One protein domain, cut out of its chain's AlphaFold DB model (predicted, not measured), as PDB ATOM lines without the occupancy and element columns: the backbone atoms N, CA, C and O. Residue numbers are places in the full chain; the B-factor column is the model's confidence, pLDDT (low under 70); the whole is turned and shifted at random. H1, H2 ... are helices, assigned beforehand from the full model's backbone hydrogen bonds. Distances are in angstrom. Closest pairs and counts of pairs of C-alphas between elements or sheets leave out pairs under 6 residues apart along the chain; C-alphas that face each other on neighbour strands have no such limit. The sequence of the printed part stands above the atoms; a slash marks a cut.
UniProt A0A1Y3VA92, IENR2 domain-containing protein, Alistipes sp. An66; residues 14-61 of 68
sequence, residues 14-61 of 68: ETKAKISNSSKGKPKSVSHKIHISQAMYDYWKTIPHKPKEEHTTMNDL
ATOM      1  N   GLU A  14     187.733 154.215 207.221       94.62
ATOM      2  CA  GLU A  14     186.965 154.412 205.989       94.62
ATOM      3  C   GLU A  14     187.163 155.830 205.420       94.62
ATOM      4  O   GLU A  14     187.390 156.019 204.222       94.62
ATOM      5  N   THR A  15     187.145 156.851 206.283       91.75
ATOM      6  CA  THR A  15     187.346 158.243 205.862       91.75
ATOM      7  C   THR A  15     188.775 158.472 205.373       91.75
ATOM      8  O   THR A  15     188.978 159.125 204.346       91.75
ATOM      9  N   LYS A  16     189.778 157.913 206.066       92.44
ATOM     10  CA  LYS A  16     191.185 157.975 205.629       92.44
ATOM     11  C   LYS A  16     191.359 157.328 204.253       92.44
ATOM     12  O   LYS A  16     192.024 157.906 203.392       92.44
ATOM     13  N   ALA A  17     190.717 156.183 204.023       95.12
ATOM     14  CA  ALA A  17     190.753 155.478 202.746       95.12
ATOM     15  C   ALA A  17     190.147 156.319 201.611       95.12
ATOM     16  O   ALA A  17     190.780 156.477 200.564       95.12
ATOM     17  N   LYS A  18     188.979 156.940 201.831       95.50
ATOM     18  CA  LYS A  18     188.348 157.848 200.853       95.50
ATOM     19  C   LYS A  18     189.260 159.023 200.488       95.50
ATOM     20  O   LYS A  18     189.428 159.327 199.306       95.50
ATOM     21  N   ILE A  19     189.896 159.650 201.483       90.19
ATOM     22  CA  ILE A  19     190.845 160.752 201.260       90.19
ATOM     23  C   ILE A  19     192.040 160.268 200.434       90.19
ATOM     24  O   ILE A  19     192.357 160.877 199.411       90.19
ATOM     25  N   SER A  20     192.662 159.159 200.839       91.69
ATOM     26  CA  SER A  20     193.801 158.573 200.130       91.69
ATOM     27  C   SER A  20     193.458 158.315 198.662       91.69
ATOM     28  O   SER A  20     194.139 158.831 197.769       91.69
ATOM     29  N   ASN A  21     192.326 157.653 198.402       95.12
ATOM     30  CA  ASN A  21     191.873 157.347 197.049       95.12
ATOM     31  C   ASN A  21     191.645 158.614 196.205       95.12
ATOM     32  O   ASN A  21     192.066 158.674 195.055       95.12
ATOM     33  N   SER A  22     191.070 159.671 196.790       92.62
ATOM     34  CA  SER A  22     190.829 160.946 196.089       92.62
ATOM     35  C   SER A  22     192.109 161.704 195.693       92.62
ATOM     36  O   SER A  22     192.103 162.528 194.767       92.62
ATOM     37  N   SER A  23     193.204 161.449 196.413       88.31
ATOM     38  CA  SER A  23     194.510 162.083 196.211       88.31
ATOM     39  C   SER A  23     195.452 161.271 195.316       88.31
ATOM     40  O   SER A  23     196.455 161.803 194.833       88.31
ATOM     41  N   LYS A  24     195.125 159.998 195.068       93.31
ATOM     42  CA  LYS A  24     195.926 159.076 194.263       93.31
ATOM     43  C   LYS A  24     196.103 159.612 192.838       93.31
ATOM     44  O   LYS A  24     195.172 160.145 192.241       93.31
ATOM     45  N   GLY A  25     197.316 159.486 192.299       91.50
ATOM     46  CA  GLY A  25     197.637 159.883 190.921       91.50
ATOM     47  C   GLY A  25     197.787 161.390 190.682       91.50
ATOM     48  O   GLY A  25     197.951 161.800 189.539       91.50
ATOM     49  N   LYS A  26     197.757 162.225 191.730       89.75
ATOM     50  CA  LYS A  26     197.930 163.683 191.618       89.75
ATOM     51  C   LYS A  26     199.325 164.093 192.108       89.75
ATOM     52  O   LYS A  26     199.492 164.348 193.306       89.75
ATOM     53  N   PRO A  27     200.348 164.137 191.229       88.94
ATOM     54  CA  PRO A  27     201.693 164.530 191.630       88.94
ATOM     55  C   PRO A  27     201.722 165.999 192.063       88.94
ATOM     56  O   PRO A  27     200.976 166.843 191.570       88.94
ATOM     57  N   LYS A  28     202.602 166.303 193.014       90.81
ATOM     58  CA  LYS A  28     202.796 167.641 193.576       90.81
ATOM     59  C   LYS A  28     204.259 168.029 193.439       90.81
ATOM     60  O   LYS A  28     205.128 167.193 193.692       90.81
ATOM     61  N   SER A  29     204.526 169.283 193.082       94.81
ATOM     62  CA  SER A  29     205.893 169.811 193.066       94.81
ATOM     63  C   SER A  29     206.496 169.815 194.476       94.81
ATOM     64  O   SER A  29     205.773 169.810 195.475       94.81
ATOM     65  N   VAL A  30     207.828 169.829 194.568       94.31
ATOM     66  CA  VAL A  30     208.548 169.823 195.855       94.31
ATOM     67  C   VAL A  30     208.153 171.027 196.712       94.31
ATOM     68  O   VAL A  30     207.731 170.850 197.851       94.31
ATOM     69  N   SER A  31     208.182 172.233 196.139       96.38
ATOM     70  CA  SER A  31     207.748 173.455 196.827       96.38
ATOM     71  C   SER A  31     206.298 173.350 197.322       96.38
ATOM     72  O   SER A  31     205.999 173.691 198.465       96.38
ATOM     73  N   HIS A  32     205.391 172.791 196.516       94.88
ATOM     74  CA  HIS A  32     204.000 172.610 196.928       94.88
ATOM     75  C   HIS A  32     203.851 171.619 198.095       94.88
ATOM     76  O   HIS A  32     203.041 171.852 198.991       94.88
ATOM     77  N   LYS A  33     204.648 170.541 198.135       94.12
ATOM     78  CA  LYS A  33     204.673 169.603 199.272       94.12
ATOM     79  C   LYS A  33     205.142 170.282 200.561       94.12
ATOM     80  O   LYS A  33     204.532 170.054 201.601       94.12
ATOM     81  N   ILE A  34     206.170 171.130 200.485       96.50
ATOM     82  CA  ILE A  34     206.694 171.881 201.639       96.50
ATOM     83  C   ILE A  34     205.609 172.798 202.210       96.50
ATOM     84  O   ILE A  34     205.290 172.704 203.394       96.50
ATOM     85  N   HIS A  35     204.979 173.617 201.364       97.12
ATOM     86  CA  HIS A  35     203.916 174.523 201.802       97.12
ATOM     87  C   HIS A  35     202.712 173.778 202.392       97.12
ATOM     88  O   HIS A  35     202.170 174.207 203.408       97.12
ATOM     89  N   ILE A  36     202.312 172.642 201.800       94.50
ATOM     90  CA  ILE A  36     201.251 171.799 202.370       94.50
ATOM     91  C   ILE A  36     201.651 171.286 203.748       94.50
ATOM     92  O   ILE A  36     200.834 171.345 204.658       94.50
ATOM     93  N   SER A  37     202.876 170.780 203.905       94.06
ATOM     94  CA  SER A  37     203.348 170.238 205.182       94.06
ATOM     95  C   SER A  37     203.291 171.296 206.284       94.06
ATOM     96  O   SER A  37     202.701 171.058 207.338       94.06
ATOM     97  N   GLN A  38     203.805 172.497 206.000       97.06
ATOM     98  CA  GLN A  38     203.793 173.613 206.942       97.06
ATOM     99  C   GLN A  38     202.363 174.028 207.309       97.06
ATOM    100  O   GLN A  38     202.012 174.084 208.487       97.06
ATOM    101  N   ALA A  39     201.502 174.232 206.305       96.19
ATOM    102  CA  ALA A  39     200.106 174.596 206.533       96.19
ATOM    103  C   ALA A  39     199.352 173.521 207.333       96.19
ATOM    104  O   ALA A  39     198.522 173.841 208.181       96.19
ATOM    105  N   MET A  40     199.646 172.242 207.086       93.25
ATOM    106  CA  MET A  40     199.038 171.123 207.801       93.25
ATOM    107  C   MET A  40     199.491 171.077 209.263       93.25
ATOM    108  O   MET A  40     198.671 170.836 210.147       93.25
ATOM    109  N   TYR A  41     200.773 171.337 209.527       94.94
ATOM    110  CA  TYR A  41     201.309 171.436 210.882       94.94
ATOM    111  C   TYR A  41     200.619 172.551 211.675       94.94
ATOM    112  O   TYR A  41     200.105 172.299 212.765       94.94
ATOM    113  N   ASP A  42     200.523 173.751 211.103       96.06
ATOM    114  CA  ASP A  42     199.882 174.889 211.765       96.06
ATOM    115  C   ASP A  42     198.372 174.691 211.943       96.06
ATOM    116  O   ASP A  42     197.822 175.015 212.995       96.06
ATOM    117  N   TYR A  43     197.705 174.071 210.966       94.44
ATOM    118  CA  TYR A  43     196.297 173.695 211.076       94.44
ATOM    119  C   TYR A  43     196.053 172.737 212.248       94.44
ATOM    120  O   TYR A  43     195.158 172.976 213.063       94.44
ATOM    121  N   TRP A  44     196.860 171.680 212.378       93.56
ATOM    122  CA  TRP A  44     196.660 170.673 213.420       93.56
ATOM    123  C   TRP A  44     196.917 171.179 214.839       93.56
ATOM    124  O   TRP A  44     196.307 170.645 215.760       93.56
ATOM    125  N   LYS A  45     197.728 172.228 215.033       93.50
ATOM    126  CA  LYS A  45     197.888 172.882 216.349       93.50
ATOM    127  C   LYS A  45     196.574 173.430 216.906       93.50
ATOM    128  O   LYS A  45     196.427 173.552 218.114       93.50
ATOM    129  N   THR A  46     195.631 173.779 216.030       92.75
ATOM    130  CA  THR A  46     194.348 174.383 216.419       92.75
ATOM    131  C   THR A  46     193.256 173.365 216.738       92.75
ATOM    132  O   THR A  46     192.177 173.761 217.169       92.75
ATOM    133  N   ILE A  47     193.501 172.069 216.510       92.19
ATOM    134  CA  ILE A  47     192.480 171.022 216.623       92.19
ATOM    135  C   ILE A  47     192.885 170.031 217.718       92.19
ATOM    136  O   ILE A  47     193.949 169.417 217.605       92.19
ATOM    137  N   PRO A  48     192.047 169.827 218.747       92.75
ATOM    138  CA  PRO A  48     192.356 168.916 219.840       92.75
ATOM    139  C   PRO A  48     192.230 167.442 219.428       92.75
ATOM    140  O   PRO A  48     191.535 167.077 218.474       92.75
ATOM    141  N   HIS A  49     192.906 166.579 220.182       91.25
ATOM    142  CA  HIS A  49     192.691 165.134 220.132       91.25
ATOM    143  C   HIS A  49     191.374 164.756 220.810       91.25
ATOM    144  O   HIS A  49     190.934 165.441 221.737       91.25
ATOM    145  N   LYS A  50     190.757 163.658 220.369       89.31
ATOM    146  CA  LYS A  50     189.655 163.044 221.114       89.31
ATOM    147  C   LYS A  50     190.144 162.631 222.507       89.31
ATOM    148  O   LYS A  50     191.253 162.098 222.610       89.31
ATOM    149  N   PRO A  51     189.332 162.833 223.559       86.94
ATOM    150  CA  PRO A  51     189.581 162.203 224.847       86.94
ATOM    151  C   PRO A  51     189.742 160.699 224.621       86.94
ATOM    152  O   PRO A  51     188.912 160.083 223.949       86.94
ATOM    153  N   LYS A  52     190.837 160.118 225.113       78.94
ATOM    154  CA  LYS A  52     190.960 158.664 225.151       78.94
ATOM    155  C   LYS A  52     190.028 158.203 226.257       78.94
ATOM    156  O   LYS A  52     190.257 158.547 227.412       78.94
ATOM    157  N   GLU A  53     188.981 157.470 225.910       68.12
ATOM    158  CA  GLU A  53     188.325 156.653 226.920       68.12
ATOM    159  C   GLU A  53     189.342 155.581 227.295       68.12
ATOM    160  O   GLU A  53     189.758 154.787 226.446       68.12
ATOM    161  N   GLU A  54     189.850 155.644 228.524       59.50
ATOM    162  CA  GLU A  54     190.658 154.576 229.095       59.50
ATOM    163  C   GLU A  54     189.756 153.349 229.211       59.50
ATOM    164  O   GLU A  54     189.132 153.089 230.235       59.50
ATOM    165  N   HIS A  55     189.645 152.586 228.127       54.34
ATOM    166  CA  HIS A  55     189.231 151.203 228.221       54.34
ATOM    167  C   HIS A  55     190.391 150.458 228.871       54.34
ATOM    168  O   HIS A  55     191.188 149.822 228.192       54.34
ATOM    169  N   THR A  56     190.491 150.553 230.198       51.03
ATOM    170  CA  THR A  56     191.128 149.514 231.000       51.03
ATOM    171  C   THR A  56     190.320 148.246 230.753       51.03
ATOM    172  O   THR A  56     189.342 147.956 231.444       51.03
ATOM    173  N   THR A  57     190.645 147.511 229.695       58.41
ATOM    174  CA  THR A  57     190.209 146.127 229.593       58.41
ATOM    175  C   THR A  57     190.772 145.414 230.814       58.41
ATOM    176  O   THR A  57     191.944 145.590 231.124       58.41
ATOM    177  N   MET A  58     189.955 144.628 231.524       56.84
ATOM    178  CA  MET A  58     190.366 143.916 232.752       56.84
ATOM    179  C   MET A  58     191.653 143.081 232.572       56.84
ATOM    180  O   MET A  58     192.335 142.778 233.545       56.84
ATOM    181  N   ASN A  59     192.004 142.771 231.322       58.25
ATOM    182  CA  ASN A  59     193.234 142.108 230.901       58.25
ATOM    183  C   ASN A  59     194.526 142.932 231.107       58.25
ATOM    184  O   ASN A  59     195.594 142.342 231.145       58.25
ATOM    185  N   ASP A  60     194.447 144.263 231.241       57.78
ATOM    186  CA  ASP A  60     195.605 145.137 231.513       57.78
ATOM    187  C   ASP A  60     195.876 145.309 233.021       57.78
ATOM    188  O   ASP A  60     196.975 145.704 233.407       57.78
ATOM    189  N   LEU A  61     194.892 145.025 233.892       58.56
ATOM    190  CA  LEU A  61     195.067 145.066 235.355       58.56
ATOM    191  C   LEU A  61     195.568 143.736 235.927       58.56
ATOM    192  O   LEU A  61     196.257 143.725 236.945       58.56
TER     193      LEU A  61
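What this domain is: This is residues 14 to 61 of the 68 residues of the protein "IENR2 domain-containing protein" of Alistipes sp. An66 (UniProt A0A1Y3VA92). Two helices, H1 and then the longer H2, make an open U with an empty middle: the chain folds back between them, and a long tail, residues 46 to 61, sticks out beyond the end of H2. The printed part has 48 residues with two named helices and no named strand, and is all helix in class. It is extended, with a radius of gyration of the C-alphas of 17.3 A and spans of 50 by 25 by 15 A.

How they stand to each other: H1, residues 14 to 23, and H2, residues 30 to 45, are apart. A short link of 6 residues joins them. In both helices every O i to N i+4 pair is within hydrogen-bond range. Residues 37 to 61, of which 37 to 45 belong to H2, stand free.

Where its parts are: H1 begins at C-alpha 14, (186.965, 154.412, 205.989), and is 14.5 A long from first to last C-alpha. H2 is 23.3 A long and ends at C-alpha 45, (197.888, 172.882, 216.349).

The domain as a whole: The two C-alphas farthest apart, those of Ser 29 and Leu 61, are 50.2 A apart. The printed part has no cut. The model's pLDDT is under 70 at residues 53 to 61.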